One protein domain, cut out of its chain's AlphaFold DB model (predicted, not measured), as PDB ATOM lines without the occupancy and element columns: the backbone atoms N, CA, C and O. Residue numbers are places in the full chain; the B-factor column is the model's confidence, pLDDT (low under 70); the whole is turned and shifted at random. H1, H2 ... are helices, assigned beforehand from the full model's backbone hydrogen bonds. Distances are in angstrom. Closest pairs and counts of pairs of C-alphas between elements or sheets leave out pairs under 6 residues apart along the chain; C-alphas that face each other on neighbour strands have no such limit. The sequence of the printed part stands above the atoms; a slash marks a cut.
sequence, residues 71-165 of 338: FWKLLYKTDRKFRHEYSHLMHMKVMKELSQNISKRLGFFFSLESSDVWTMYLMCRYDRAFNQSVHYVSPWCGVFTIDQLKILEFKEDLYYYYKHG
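Overview. This is residues 71 to 165 of the 338 residues of an uncharacterized protein of Clastoptera arizonana (Arizona spittle bug) (UniProt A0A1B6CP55). Two helices side by side, H5 and H2, run in opposite directions, with H1 and H3 leading off at the two ends of H2 and H4 standing crosswise to H5, so that the five make a flat, rather open slab. Residues 130 to 135, the last residue of H4 and the first part of the long link that follows it, stick out, and the rest of this link, up to residue 145, folds back to H5. The printed part has 95 residues with five named helices, H1 to H5 in chain order, and no named strand; the class is all helix. It is only just loose, close to compact, with a radius of gyration of the C-alphas of 15.4 A, and its spans are 45 by 33 by 18 A.

Along the chain. H5, the longest helix, holds residues 146 to 163 and measures 25.4 A from C-alpha 146 to C-alpha 163 at (34.069, -18.111, -3.516). H4 holds residues 114 to 130 and measures 24.3 A, beginning with C-alpha 114 at (41.810, -18.772, -22.301). H3 holds residues 93 to 105 over 18.0 A, and H2 residues 80 to 91 over 16.3 A. H1, residues 71 to 78, begins with C-alpha 71 at (33.778, -27.242, 5.726) and measures 10.4 A.

Arrangement. H5 touches H2 with residues 155 to 162 alone, at a shallow tilt of 16 degrees, opposite ways; their closest C-alphas, of Phe 82 and Tyr 162, are 6.1 A apart. H5 and H4 only just touch, with 3 pairs of C-alphas within 8 A, and are about perpendicular at 83 degrees. H5 touches H4 with residues 149 to 152 alone, and H4 touches H5 with residues 118 to 121 alone; the closest C-alphas are those of Tyr 121 and Leu 152, 7.6 A apart. H4 touches H3 with residues 114 to 117 alone, the same way at a steep tilt of 68 degrees, only just short of about perpendicular; the closest C-alphas, of Ser 99 and Ser 114, are 6.3 A apart. The helix packing is mostly crossed, but only just: of these three pairs that touch, one is at a shallow tilt. H3 and H5 are close but not clearly touching, with the C-alphas of Leu 98 and Gln 148 closest at 6.6 A. H1 and H5 are also close but not clearly touching, with the C-alphas of Tyr 76 and Lys 163 closest at 6.4 A. H1 and H2 meet only through their link. H2 and H4 are only just apart, with closest C-alphas at 8.4 A. In H1, H2, H3, H4 and H5 every O i to N i+4 pair is within hydrogen-bond range.

Size, cuts and confidence. The two C-alphas farthest apart are those of Phe 71 and His 135, at 46.6 A. The printed part has no cut. The links from H1 to H2 and from H2 to H3 are tight, that from H3 to H4 is short, and that from H4 to H5, residues 131 to 145, is long. The mean pLDDT of the printed part is 95.6, and no printed residue is under 70.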
ATOM      1  N   PHE A  71      35.135 -27.207   6.261       93.56
ATOM      2  CA  PHE A  71      33.778 -27.242   5.726       93.56
ATOM      3  C   PHE A  71      33.572 -26.260   4.566       93.56
ATOM      4  O   PHE A  71      33.071 -26.652   3.517       93.56
ATOM      5  N   TRP A  72      34.055 -25.017   4.683       94.69
ATOM      6  CA  TRP A  72      34.028 -24.064   3.565       94.69
ATOM      7  C   TRP A  72      34.804 -24.577   2.348       94.69
ATOM      8  O   TRP A  72      34.295 -24.501   1.232       94.69
ATOM      9  N   LYS A  73      36.015 -25.125   2.544       93.62
ATOM     10  CA  LYS A  73      36.812 -25.689   1.439       93.62
ATOM     11  C   LYS A  73      36.051 -26.801   0.719       93.62
ATOM     12  O   LYS A  73      36.101 -26.858  -0.509       93.62
ATOM     13  N   LEU A  74      35.361 -27.659   1.474       93.62
ATOM     14  CA  LEU A  74      34.529 -28.723   0.925       93.62
ATOM     15  C   LEU A  74      33.352 -28.143   0.139       93.62
ATOM     16  O   LEU A  74      33.260 -28.424  -1.050       93.62
ATOM     17  N   LEU A  75      32.521 -27.303   0.768       93.12
ATOM     18  CA  LEU A  75      31.344 -26.695   0.140       93.12
ATOM     19  C   LEU A  75      31.704 -25.952  -1.145       93.12
ATOM     20  O   LEU A  75      31.098 -26.192  -2.180       93.12
ATOM     21  N   TYR A  76      32.730 -25.101  -1.106       92.75
ATOM     22  CA  TYR A  76      33.177 -24.371  -2.288       92.75
ATOM     23  C   TYR A  76      33.653 -25.310  -3.406       92.75
ATOM     24  O   TYR A  76      33.313 -25.110  -4.570       92.75
ATOM     25  N   LYS A  77      34.415 -26.360  -3.072       92.50
ATOM     26  CA  LYS A  77      34.894 -27.337  -4.062       92.50
ATOM     27  C   LYS A  77      33.747 -28.156  -4.659       92.50
ATOM     28  O   LYS A  77      33.822 -28.534  -5.831       92.50
ATOM     29  N   THR A  78      32.724 -28.475  -3.866       94.19
ATOM     30  CA  THR A  78      31.609 -29.343  -4.267       94.19
ATOM     31  C   THR A  78      30.400 -28.594  -4.818       94.19
ATOM     32  O   THR A  78      29.515 -29.255  -5.372       94.19
ATOM     33  N   ASP A  79      30.380 -27.262  -4.744       96.19
ATOM     34  CA  ASP A  79      29.233 -26.458  -5.148       96.19
ATOM     35  C   ASP A  79      28.895 -26.640  -6.633       96.19
ATOM     36  O   ASP A  79      29.683 -26.348  -7.537       96.19
ATOM     37  N   ARG A  80      27.699 -27.178  -6.892       96.88
ATOM     38  CA  ARG A  80      27.233 -27.465  -8.254       96.88
ATOM     39  C   ARG A  80      26.892 -26.184  -9.002       96.88
ATOM     40  O   ARG A  80      27.156 -26.120 -10.198       96.88
ATOM     41  N   LYS A  81      26.348 -25.184  -8.303       95.94
ATOM     42  CA  LYS A  81      25.904 -23.928  -8.907       95.94
ATOM     43  C   LYS A  81      27.092 -23.129  -9.431       95.94
ATOM     44  O   LYS A  81      27.122 -22.818 -10.613       95.94
ATOM     45  N   PHE A  82      28.112 -22.908  -8.608       97.06
ATOM     46  CA  PHE A  82      29.358 -22.265  -9.011       97.06
ATOM     47  C   PHE A  82      30.001 -22.971 -10.203       97.06
ATOM     48  O   PHE A  82      30.335 -22.320 -11.188       97.06
ATOM     49  N   ARG A  83      30.148 -24.304 -10.154       97.06
ATOM     50  CA  ARG A  83      30.730 -25.053 -11.278       97.06
ATOM     51  C   ARG A  83      29.911 -24.910 -12.553       97.06
ATOM     52  O   ARG A  83      30.502 -24.757 -13.615       97.06
ATOM     53  N   HIS A  84      28.585 -24.965 -12.448       97.81
ATOM     54  CA  HIS A  84      27.702 -24.777 -13.590       97.81
ATOM     55  C   HIS A  84      27.857 -23.374 -14.178       97.81
ATOM     56  O   HIS A  84      28.192 -23.258 -15.349       97.81
ATOM     57  N   GLU A  85      27.703 -22.326 -13.368       98.06
ATOM     58  CA  GLU A  85      27.780 -20.936 -13.827       98.06
ATOM     59  C   GLU A  85      29.167 -20.594 -14.380       98.06
ATOM     60  O   GLU A  85      29.288 -20.035 -15.466       98.06
ATOM     61  N   TYR A  86      30.237 -20.970 -13.677       97.00
ATOM     62  CA  TYR A  86      31.596 -20.693 -14.133       97.00
ATOM     63  C   TYR A  86      31.935 -21.482 -15.404       97.00
ATOM     64  O   TYR A  86      32.505 -20.918 -16.334       97.00
ATOM     65  N   SER A  87      31.548 -22.761 -15.489       97.75
ATOM     66  CA  SER A  87      31.728 -23.550 -16.714       97.75
ATOM     67  C   SER A  87      30.923 -22.967 -17.871       97.75
ATOM     68  O   SER A  87      31.470 -22.789 -18.957       97.75
ATOM     69  N   HIS A  88      29.656 -22.615 -17.642       98.25
ATOM     70  CA  HIS A  88      28.801 -22.014 -18.656       98.25
ATOM     71  C   HIS A  88      29.429 -20.726 -19.193       98.25
ATOM     72  O   HIS A  88      29.634 -20.635 -20.400       98.25
ATOM     73  N   LEU A  89      29.863 -19.806 -18.317       97.75
ATOM     74  CA  LEU A  89      30.570 -18.582 -18.714       97.75
ATOM     75  C   LEU A  89      31.765 -18.878 -19.630       97.75
ATOM     76  O   LEU A  89      31.886 -18.273 -20.691       97.75
ATOM     77  N   MET A  90      32.630 -19.820 -19.245       97.00
ATOM     78  CA  MET A  90      33.834 -20.148 -20.018       97.00
ATOM     79  C   MET A  90      33.528 -20.733 -21.408       97.00
ATOM     80  O   MET A  90      34.347 -20.576 -22.309       97.00
ATOM     81  N   HIS A  91      32.365 -21.364 -21.601       97.06
ATOM     82  CA  HIS A  91      31.929 -21.918 -22.891       97.06
ATOM     83  C   HIS A  91      31.040 -20.964 -23.706       97.06
ATOM     84  O   HIS A  91      30.678 -21.280 -24.841       97.06
ATOM     85  N   MET A  92      30.680 -19.795 -23.168       97.44
ATOM     86  CA  MET A  92      29.880 -18.814 -23.901       97.44
ATOM     87  C   MET A  92      30.652 -18.242 -25.096       97.44
ATOM     88  O   MET A  92      31.865 -18.021 -25.044       97.44
ATOM     89  N   LYS A  93      29.909 -17.907 -26.162       97.12
ATOM     90  CA  LYS A  93      30.442 -17.313 -27.400       97.12
ATOM     91  C   LYS A  93      31.353 -16.110 -27.130       97.12
ATOM     92  O   LYS A  93      32.422 -16.019 -27.721       97.12
ATOM     93  N   VAL A  94      30.972 -15.259 -26.179       96.88
ATOM     94  CA  VAL A  94      31.725 -14.057 -25.785       96.88
ATOM     95  C   VAL A  94      33.151 -14.359 -25.302       96.88
ATOM     96  O   VAL A  94      34.074 -13.628 -25.645       96.88
ATOM     97  N   MET A  95      33.370 -15.459 -24.570       96.69
ATOM     98  CA  MET A  95      34.709 -15.852 -24.103       96.69
ATOM     99  C   MET A  95      35.564 -16.410 -25.244       96.69
ATOM    100  O   MET A  95      36.765 -16.146 -25.309       96.69
ATOM    101  N   LYS A  96      34.945 -17.137 -26.181       96.44
ATOM    102  CA  LYS A  96      35.623 -17.621 -27.390       96.44
ATOM    103  C   LYS A  96      36.031 -16.461 -28.302       96.44
ATOM    104  O   LYS A  96      37.172 -16.404 -28.752       96.44
ATOM    105  N   GLU A  97      35.120 -15.518 -28.533       97.31
ATOM    106  CA  GLU A  97      35.375 -14.310 -29.325       97.31
ATOM    107  C   GLU A  97      36.431 -13.413 -28.672       97.31
ATOM    108  O   GLU A  97      37.267 -12.850 -29.375       97.31
ATOM    109  N   LEU A  98      36.449 -13.314 -27.336       97.69
ATOM    110  CA  LEU A  98      37.493 -12.607 -26.592       97.69
ATOM    111  C   LEU A  98      38.888 -13.130 -26.961       97.69
ATOM    112  O   LEU A  98      39.731 -12.338 -27.388       97.69
ATOM    113  N   SER A  99      39.112 -14.444 -26.846       97.88
ATOM    114  CA  SER A  99      40.391 -15.065 -27.212       97.88
ATOM    115  C   SER A  99      40.730 -14.832 -28.681       97.88
ATOM    116  O   SER A  99      41.804 -14.317 -28.977       97.88
ATOM    117  N   GLN A 100      39.801 -15.113 -29.597       97.81
ATOM    118  CA  GLN A 100      40.030 -14.965 -31.039       97.81
ATOM    119  C   GLN A 100      40.383 -13.525 -31.440       97.81
ATOM    120  O   GLN A 100      41.311 -13.304 -32.219       97.81
ATOM    121  N   ASN A 101      39.674 -12.539 -30.888       97.81
ATOM    122  CA  ASN A 101      39.901 -11.129 -31.190       97.81
ATOM    123  C   ASN A 101      41.257 -10.644 -30.666       97.81
ATOM    124  O   ASN A 101      41.939  -9.889 -31.357       97.81
ATOM    125  N   ILE A 102      41.663 -11.083 -29.468       97.94
ATOM    126  CA  ILE A 102      42.986 -10.764 -28.914       97.94
ATOM    127  C   ILE A 102      44.083 -11.418 -29.754       97.94
ATOM    128  O   ILE A 102      45.031 -10.743 -30.142       97.94
ATOM    129  N   SER A 103      43.936 -12.697 -30.109       97.88
ATOM    130  CA  SER A 103      44.908 -13.407 -30.947       97.88
ATOM    131  C   SER A 103      45.113 -12.730 -32.293       97.88
ATOM    132  O   SER A 103      46.250 -12.462 -32.678       97.88
ATOM    133  N   LYS A 104      44.014 -12.374 -32.970       97.06
ATOM    134  CA  LYS A 104      44.058 -11.657 -34.247       97.06
ATOM    135  C   LYS A 104      44.737 -10.295 -34.106       97.06
ATOM    136  O   LYS A 104      45.547  -9.936 -34.954       97.06
ATOM    137  N   ARG A 105      44.437  -9.545 -33.039       95.56
ATOM    138  CA  ARG A 105      45.060  -8.237 -32.771       95.56
ATOM    139  C   ARG A 105      46.571  -8.342 -32.572       95.56
ATOM    140  O   ARG A 105      47.293  -7.452 -32.998       95.56
ATOM    141  N   LEU A 106      47.028  -9.419 -31.943       96.19
ATOM    142  CA  LEU A 106      48.447  -9.693 -31.716       96.19
ATOM    143  C   LEU A 106      49.150 -10.331 -32.927       96.19
ATOM    144  O   LEU A 106      50.354 -10.553 -32.875       96.19
ATOM    145  N   GLY A 107      48.422 -10.614 -34.012       97.06
ATOM    146  CA  GLY A 107      48.981 -11.183 -35.240       97.06
ATOM    147  C   GLY A 107      49.163 -12.704 -35.225       97.06
ATOM    148  O   GLY A 107      49.863 -13.233 -36.084       97.06
ATOM    149  N   PHE A 108      48.546 -13.430 -34.287       97.31
ATOM    150  CA  PHE A 108      48.584 -14.895 -34.287       97.31
ATOM    151  C   PHE A 108      47.621 -15.484 -35.328       97.31
ATOM    152  O   PHE A 108      46.476 -15.050 -35.456       97.31
ATOM    153  N   PHE A 109      48.064 -16.536 -36.024       95.75
ATOM    154  CA  PHE A 109      47.236 -17.312 -36.964       95.75
ATOM    155  C   PHE A 109      46.356 -18.371 -36.281       95.75
ATOM    156  O   PHE A 109      45.531 -19.009 -36.929       95.75
ATOM    157  N   PHE A 110      46.529 -18.564 -34.975       95.31
ATOM    158  CA  PHE A 110      45.766 -19.492 -34.146       95.31
ATOM    159  C   PHE A 110      45.120 -18.745 -32.977       95.31
ATOM    160  O   PHE A 110      45.556 -17.659 -32.596       95.31
ATOM    161  N   SER A 111      44.066 -19.326 -32.401       96.38
ATOM    162  CA  SER A 111      43.455 -18.783 -31.185       96.38
ATOM    163  C   SER A 111      44.317 -19.133 -29.978       96.38
ATOM    164  O   SER A 111      44.608 -20.303 -29.750       96.38
ATOM    165  N   LEU A 112      44.659 -18.123 -29.186       96.94
ATOM    166  CA  LEU A 112      45.287 -18.274 -27.878       96.94
ATOM    167  C   LEU A 112      44.335 -18.994 -26.925       96.94
ATOM    168  O   LEU A 112      43.105 -18.857 -27.032       96.94
ATOM    169  N   GLU A 113      44.903 -19.714 -25.962       96.31
ATOM    170  CA  GLU A 113      44.110 -20.350 -24.924       96.31
ATOM    171  C   GLU A 113      43.512 -19.301 -23.977       96.31
ATOM    172  O   GLU A 113      44.026 -18.193 -23.790       96.31
ATOM    173  N   SER A 114      42.403 -19.646 -23.321       94.94
ATOM    174  CA  SER A 114      41.810 -18.772 -22.301       94.94
ATOM    175  C   SER A 114      42.763 -18.515 -21.122       94.94
ATOM    176  O   SER A 114      42.676 -17.466 -20.487       94.94
ATOM    177  N   SER A 115      43.665 -19.455 -20.829       96.38
ATOM    178  CA  SER A 115      44.764 -19.352 -19.853       96.38
ATOM    179  C   SER A 115      45.787 -18.278 -20.240       96.38
ATOM    180  O   SER A 115      46.195 -17.500 -19.375       96.38
ATOM    181  N   ASP A 116      46.156 -18.182 -21.516       97.44
ATOM    182  CA  ASP A 116      47.098 -17.174 -22.017       97.44
ATOM    183  C   ASP A 116      46.504 -15.771 -21.908       97.44
ATOM    184  O   ASP A 116      47.107 -14.869 -21.324       97.44
ATOM    185  N   VAL A 117      45.266 -15.606 -22.384       97.81
ATOM    186  CA  VAL A 117      44.517 -14.344 -22.281       97.81
ATOM    187  C   VAL A 117      44.365 -13.923 -20.820       97.81
ATOM    188  O   VAL A 117      44.559 -12.758 -20.469       97.81
ATOM    189  N   TRP A 118      44.059 -14.884 -19.946       97.44
ATOM    190  CA  TRP A 118      43.982 -14.647 -18.510       97.44
ATOM    191  C   TRP A 118      45.324 -14.208 -17.916       97.44
ATOM    192  O   TRP A 118      45.368 -13.309 -17.078       97.44
ATOM    193  N   THR A 119      46.426 -14.799 -18.369       97.88
ATOM    194  CA  THR A 119      47.775 -14.428 -17.932       97.88
ATOM    195  C   THR A 119      48.120 -13.007 -18.364       97.88
ATOM    196  O   THR A 119      48.560 -12.221 -17.528       97.88
ATOM    197  N   MET A 120      47.834 -12.625 -19.613       97.88
ATOM    198  CA  MET A 120      48.010 -11.248 -20.096       97.88
ATOM    199  C   MET A 120      47.193 -10.245 -19.269       97.88
ATOM    200  O   MET A 120      47.692  -9.177 -18.914       97.88
ATOM    201  N   TYR A 121      45.963 -10.607 -18.892       97.38
ATOM    202  CA  TYR A 121      45.113  -9.781 -18.032       97.38
ATOM    203  C   TYR A 121      45.722  -9.580 -16.640       97.38
ATOM    204  O   TYR A 121      45.757  -8.462 -16.122       97.38
ATOM    205  N   LEU A 122      46.255 -10.648 -16.038       96.56
ATOM    206  CA  LEU A 122      46.972 -10.550 -14.768       96.56
ATOM    207  C   LEU A 122      48.231  -9.686 -14.899       96.56
ATOM    208  O   LEU A 122      48.453  -8.835 -14.041       96.56
ATOM    209  N   MET A 123      49.016  -9.856 -15.968       97.25
ATOM    210  CA  MET A 123      50.208  -9.037 -16.212       97.25
ATOM    211  C   MET A 123      49.851  -7.556 -16.319       97.25
ATOM    212  O   MET A 123      50.450  -6.754 -15.611       97.25
ATOM    213  N   CYS A 124      48.813  -7.203 -17.082       95.94
ATOM    214  CA  CYS A 124      48.290  -5.834 -17.156       95.94
ATOM    215  C   CYS A 124      47.992  -5.257 -15.763       95.94
ATOM    216  O   CYS A 124      48.460  -4.171 -15.415       95.94
ATOM    217  N   ARG A 125      47.259  -6.000 -14.924       94.06
ATOM    218  CA  ARG A 125      46.895  -5.548 -13.572       94.06
ATOM    219  C   ARG A 125      48.106  -5.351 -12.666       94.06
ATOM    220  O   ARG A 125      48.169  -4.350 -11.955       94.06
ATOM    221  N   TYR A 126      49.036  -6.304 -12.652       94.94
ATOM    222  CA  TYR A 126      50.211  -6.235 -11.783       94.94
ATOM    223  C   TYR A 126      51.204  -5.172 -12.240       94.94
ATOM    224  O   TYR A 126      51.696  -4.416 -11.407       94.94
ATOM    225  N   ASP A 127      51.450  -5.072 -13.542       95.12
ATOM    226  CA  ASP A 127      52.338  -4.074 -14.129       95.12
ATOM    227  C   ASP A 127      51.806  -2.654 -13.887       95.12
ATOM    228  O   ASP A 127      52.537  -1.779 -13.422       95.12
ATOM    229  N   ARG A 128      50.488  -2.443 -14.041       91.25
ATOM    230  CA  ARG A 128      49.852  -1.168 -13.682       91.25
ATOM    231  C   ARG A 128      49.898  -0.872 -12.181       91.25
ATOM    232  O   ARG A 128      50.062   0.280 -11.793       91.25
ATOM    233  N   ALA A 129      49.743  -1.881 -11.324       90.81
ATOM    234  CA  ALA A 129      49.836  -1.697  -9.874       90.81
ATOM    235  C   ALA A 129      51.268  -1.365  -9.417       90.81
ATOM    236  O   ALA A 129      51.457  -0.625  -8.445       90.81
ATOM    237  N   PHE A 130      52.265  -1.915 -10.113       90.88
ATOM    238  CA  PHE A 130      53.678  -1.658  -9.870       90.88
ATOM    239  C   PHE A 130      54.088  -0.269 -10.371       90.88
ATOM    240  O   PHE A 130      54.708   0.493  -9.631       90.88
ATOM    241  N   ASN A 131      53.687   0.096 -11.592       90.81
ATOM    242  CA  ASN A 131      54.004   1.384 -12.193       90.81
ATOM    243  C   ASN A 131      52.820   2.360 -12.117       90.81
ATOM    244  O   ASN A 131      51.925   2.401 -12.968       90.81
ATOM    245  N   GLN A 132      52.854   3.175 -11.064       83.00
ATOM    246  CA  GLN A 132      51.775   4.087 -10.678       83.00
ATOM    247  C   GLN A 132      51.817   5.437 -11.413       83.00
ATOM    248  O   GLN A 132      50.968   6.290 -11.161       83.00
ATOM    249  N   SER A 133      52.780   5.652 -12.317       87.81
ATOM    250  CA  SER A 133      52.861   6.895 -13.089       87.81
ATOM    251  C   SER A 133      51.612   7.076 -13.950       87.81
ATOM    252  O   SER A 133      51.216   6.175 -14.691       87.81
ATOM    253  N   VAL A 134      50.992   8.256 -13.898       82.56
ATOM    254  CA  VAL A 134      49.791   8.567 -14.692       82.56
ATOM    255  C   VAL A 134      50.069   8.452 -16.197       82.56
ATOM    256  O   VAL A 134      49.188   8.044 -16.945       82.56
ATOM    257  N   HIS A 135      51.308   8.715 -16.622       87.00
ATOM    258  CA  HIS A 135      51.732   8.644 -18.024       87.00
ATOM    259  C   HIS A 135      52.157   7.242 -18.475       87.00
ATOM    260  O   HIS A 135      52.416   7.030 -19.656       87.00
ATOM    261  N   TYR A 136      52.250   6.280 -17.554       90.81
ATOM    262  CA  TYR A 136      52.626   4.920 -17.907       90.81
ATOM    263  C   TYR A 136      51.429   4.139 -18.445       90.81
ATOM    264  O   TYR A 136      50.466   3.869 -17.722       90.81
ATOM    265  N   VAL A 137      51.523   3.726 -19.707       87.31
ATOM    266  CA  VAL A 137      50.600   2.771 -20.320       87.31
ATOM    267  C   VAL A 137      51.285   1.412 -20.343       87.31
ATOM    268  O   VAL A 137      52.276   1.224 -21.044       87.31
ATOM    269  N   SER A 138      50.756   0.465 -19.568       93.81
ATOM    270  CA  SER A 138      51.264  -0.908 -19.550       93.81
ATOM    271  C   SER A 138      51.095  -1.550 -20.934       93.81
ATOM    272  O   SER A 138      49.958  -1.641 -21.417       93.81
ATOM    273  N   PRO A 139      52.172  -2.058 -21.564       93.19
ATOM    274  CA  PRO A 139      52.074  -2.787 -22.828       93.19
ATOM    275  C   PRO A 139      51.146  -4.004 -22.730       93.19
ATOM    276  O   PRO A 139      50.403  -4.300 -23.663       93.19
ATOM    277  N   TRP A 140      51.116  -4.657 -21.564       95.44
ATOM    278  CA  TRP A 140      50.214  -5.773 -21.283       95.44
ATOM    279  C   TRP A 140      48.743  -5.366 -21.289       95.44
ATOM    280  O   TRP A 140      47.890  -6.186 -21.609       95.44
ATOM    281  N   CYS A 141      48.423  -4.117 -20.950       94.94
ATOM    282  CA  CYS A 141      47.055  -3.610 -21.042       94.94
ATOM    283  C   CYS A 141      46.666  -3.234 -22.478       94.94
ATOM    284  O   CYS A 141      45.489  -3.322 -22.823       94.94
ATOM    285  N   GLY A 142      47.637  -2.872 -23.325       93.56
ATOM    286  CA  GLY A 142      47.409  -2.479 -24.721       93.56
ATOM    287  C   GLY A 142      46.830  -3.587 -25.609       93.56
ATOM    288  O   GLY A 142      46.305  -3.309 -26.685       93.56
ATOM    289  N   VAL A 143      46.871  -4.843 -25.155       94.81
ATOM    290  CA  VAL A 143      46.291  -5.976 -25.890       94.81
ATOM    291  C   VAL A 143      44.761  -6.029 -25.791       94.81
ATOM    292  O   VAL A 143      44.136  -6.725 -26.590       94.81
ATOM    293  N   PHE A 144      44.144  -5.300 -24.852       97.00
ATOM    294  CA  PHE A 144      42.709  -5.350 -24.557       97.00
ATOM    295  C   PHE A 144      41.978  -4.062 -24.953       97.00
ATOM    296  O   PHE A 144      42.508  -2.962 -24.825       97.00
ATOM    297  N   THR A 145      40.711  -4.186 -25.353       96.69
ATOM    298  CA  THR A 145      39.770  -3.052 -25.329       96.69
ATOM    299  C   THR A 145      39.110  -2.934 -23.956       96.69
ATOM    300  O   THR A 145      39.125  -3.877 -23.163       96.69
ATOM    301  N   ILE A 146      38.468  -1.794 -23.682       95.06
ATOM    302  CA  ILE A 146      37.721  -1.582 -22.431       95.06
ATOM    303  C   ILE A 146      36.631  -2.650 -22.248       95.06
ATOM    304  O   ILE A 146      36.525  -3.229 -21.171       95.06
ATOM    305  N   ASP A 147      35.870  -2.980 -23.293       96.25
ATOM    306  CA  ASP A 147      34.811  -3.997 -23.193       96.25
ATOM    307  C   ASP A 147      35.368  -5.402 -22.932       96.25
ATOM    308  O   ASP A 147      34.793  -6.180 -22.171       96.25
ATOM    309  N   GLN A 148      36.539  -5.717 -23.487       96.88
ATOM    310  CA  GLN A 148      37.234  -6.970 -23.194       96.88
ATOM    311  C   GLN A 148      37.728  -7.021 -21.742       96.88
ATOM    312  O   GLN A 148      37.636  -8.071 -21.105       96.88
ATOM    313  N   LEU A 149      38.185  -5.892 -21.188       96.19
ATOM    314  CA  LEU A 149      38.512  -5.790 -19.765       96.19
ATOM    315  C   LEU A 149      37.272  -5.972 -18.880       96.19
ATOM    316  O   LEU A 149      37.378  -6.650 -17.862       96.19
ATOM    317  N   LYS A 150      36.102  -5.446 -19.270       96.31
ATOM    318  CA  LYS A 150      34.830  -5.667 -18.551       96.31
ATOM    319  C   LYS A 150      34.414  -7.144 -18.547       96.31
ATOM    320  O   LYS A 150      33.956  -7.647 -17.525       96.31
ATOM    321  N   ILE A 151      34.617  -7.870 -19.649       97.38
ATOM    322  CA  ILE A 151      34.369  -9.324 -19.711       97.38
ATOM    323  C   ILE A 151      35.283 -10.073 -18.724       97.38
ATOM    324  O   ILE A 151      34.837 -10.966 -18.000       97.38
ATOM    325  N   LEU A 152      36.564  -9.700 -18.672       97.44
ATOM    326  CA  LEU A 152      37.550 -10.310 -17.774       97.44
ATOM    327  C   LEU A 152      37.305  -9.954 -16.300       97.44
ATOM    328  O   LEU A 152      37.450 -10.825 -15.442       97.44
ATOM    329  N   GLU A 153      36.877  -8.721 -16.016       97.12
ATOM    330  CA  GLU A 153      36.370  -8.299 -14.704       97.12
ATOM    331  C   GLU A 153      35.174  -9.166 -14.299       97.12
ATOM    332  O   GLU A 153      35.184  -9.755 -13.221       97.12
ATOM    333  N   PHE A 154      34.179  -9.329 -15.174       97.94
ATOM    334  CA  PHE A 154      32.999 -10.139 -14.877       97.94
ATOM    335  C   PHE A 154      33.349 -11.602 -14.559       97.94
ATOM    336  O   PHE A 154      32.753 -12.223 -13.677       97.94
ATOM    337  N   LYS A 155      34.357 -12.162 -15.236       97.56
ATOM    338  CA  LYS A 155      34.888 -13.491 -14.908       97.56
ATOM    339  C   LYS A 155      35.436 -13.558 -13.474       97.56
ATOM    340  O   LYS A 155      35.247 -14.584 -12.813       97.56
ATOM    341  N   GLU A 156      36.098 -12.510 -12.975       97.00
ATOM    342  CA  GLU A 156      36.477 -12.417 -11.555       97.00
ATOM    343  C   GLU A 156      35.273 -12.216 -10.647       97.00
ATOM    344  O   GLU A 156      35.190 -12.888  -9.619       97.00
ATOM    345  N   ASP A 157      34.339 -11.343 -11.030       97.75
ATOM    346  CA  ASP A 157      33.122 -11.065 -10.268       97.75
ATOM    347  C   ASP A 157      32.378 -12.361  -9.977       97.75
ATOM    348  O   ASP A 157      32.136 -12.680  -8.814       97.75
ATOM    349  N   LEU A 158      32.115 -13.163 -11.013       98.00
ATOM    350  CA  LEU A 158      31.447 -14.452 -10.883       98.00
ATOM    351  C   LEU A 158      32.246 -15.402  -9.983       98.00
ATOM    352  O   LEU A 158      31.690 -16.022  -9.078       98.00
ATOM    353  N   TYR A 159      33.562 -15.496 -10.181       97.75
ATOM    354  CA  TYR A 159      34.414 -16.368  -9.374       97.75
ATOM    355  C   TYR A 159      34.374 -16.008  -7.882       97.75
ATOM    356  O   TYR A 159      34.145 -16.874  -7.030       97.75
ATOM    357  N   TYR A 160      34.581 -14.736  -7.549       97.94
ATOM    358  CA  TYR A 160      34.652 -14.278  -6.164       97.94
ATOM    359  C   TYR A 160      33.280 -14.116  -5.512       97.94
ATOM    360  O   TYR A 160      33.179 -14.324  -4.302       97.94
ATOM    361  N   TYR A 161      32.217 -13.887  -6.286       97.94
ATOM    362  CA  TYR A 161      30.839 -13.920  -5.799       97.94
ATOM    363  C   TYR A 161      30.522 -15.264  -5.135       97.94
ATOM    364  O   TYR A 161      30.054 -15.305  -3.997       97.94
ATOM    365  N   TYR A 162      30.849 -16.378  -5.796       97.75
ATOM    366  CA  TYR A 162      30.661 -17.711  -5.217       97.75
ATOM    367  C   TYR A 162      31.718 -18.045  -4.167       97.75
ATOM    368  O   TYR A 162      31.408 -18.597  -3.110       97.75
ATOM    369  N   LYS A 163      32.984 -17.697  -4.408       97.19
ATOM    370  CA  LYS A 163      34.069 -18.111  -3.516       97.19
ATOM    371  C   LYS A 163      34.087 -17.367  -2.182       97.19
ATOM    372  O   LYS A 163      34.388 -17.997  -1.165       97.19
ATOM    373  N   HIS A 164      33.839 -16.058  -2.187       97.19
ATOM    374  CA  HIS A 164      33.997 -15.155  -1.039       97.19
ATOM    375  C   HIS A 164      32.743 -14.323  -0.724       97.19
ATOM    376  O   HIS A 164      32.629 -13.847   0.403       97.19
ATOM    377  N   GLY A 165      31.830 -14.166  -1.684       96.75
ATOM    378  CA  GLY A 165      30.623 -13.353  -1.559       96.75
ATOM    379  C   GLY A 165      29.345 -14.137  -1.261       96.75
ATOM    380  O   GLY A 165      29.369 -15.219  -0.664       96.75
TER     381      GLY A 165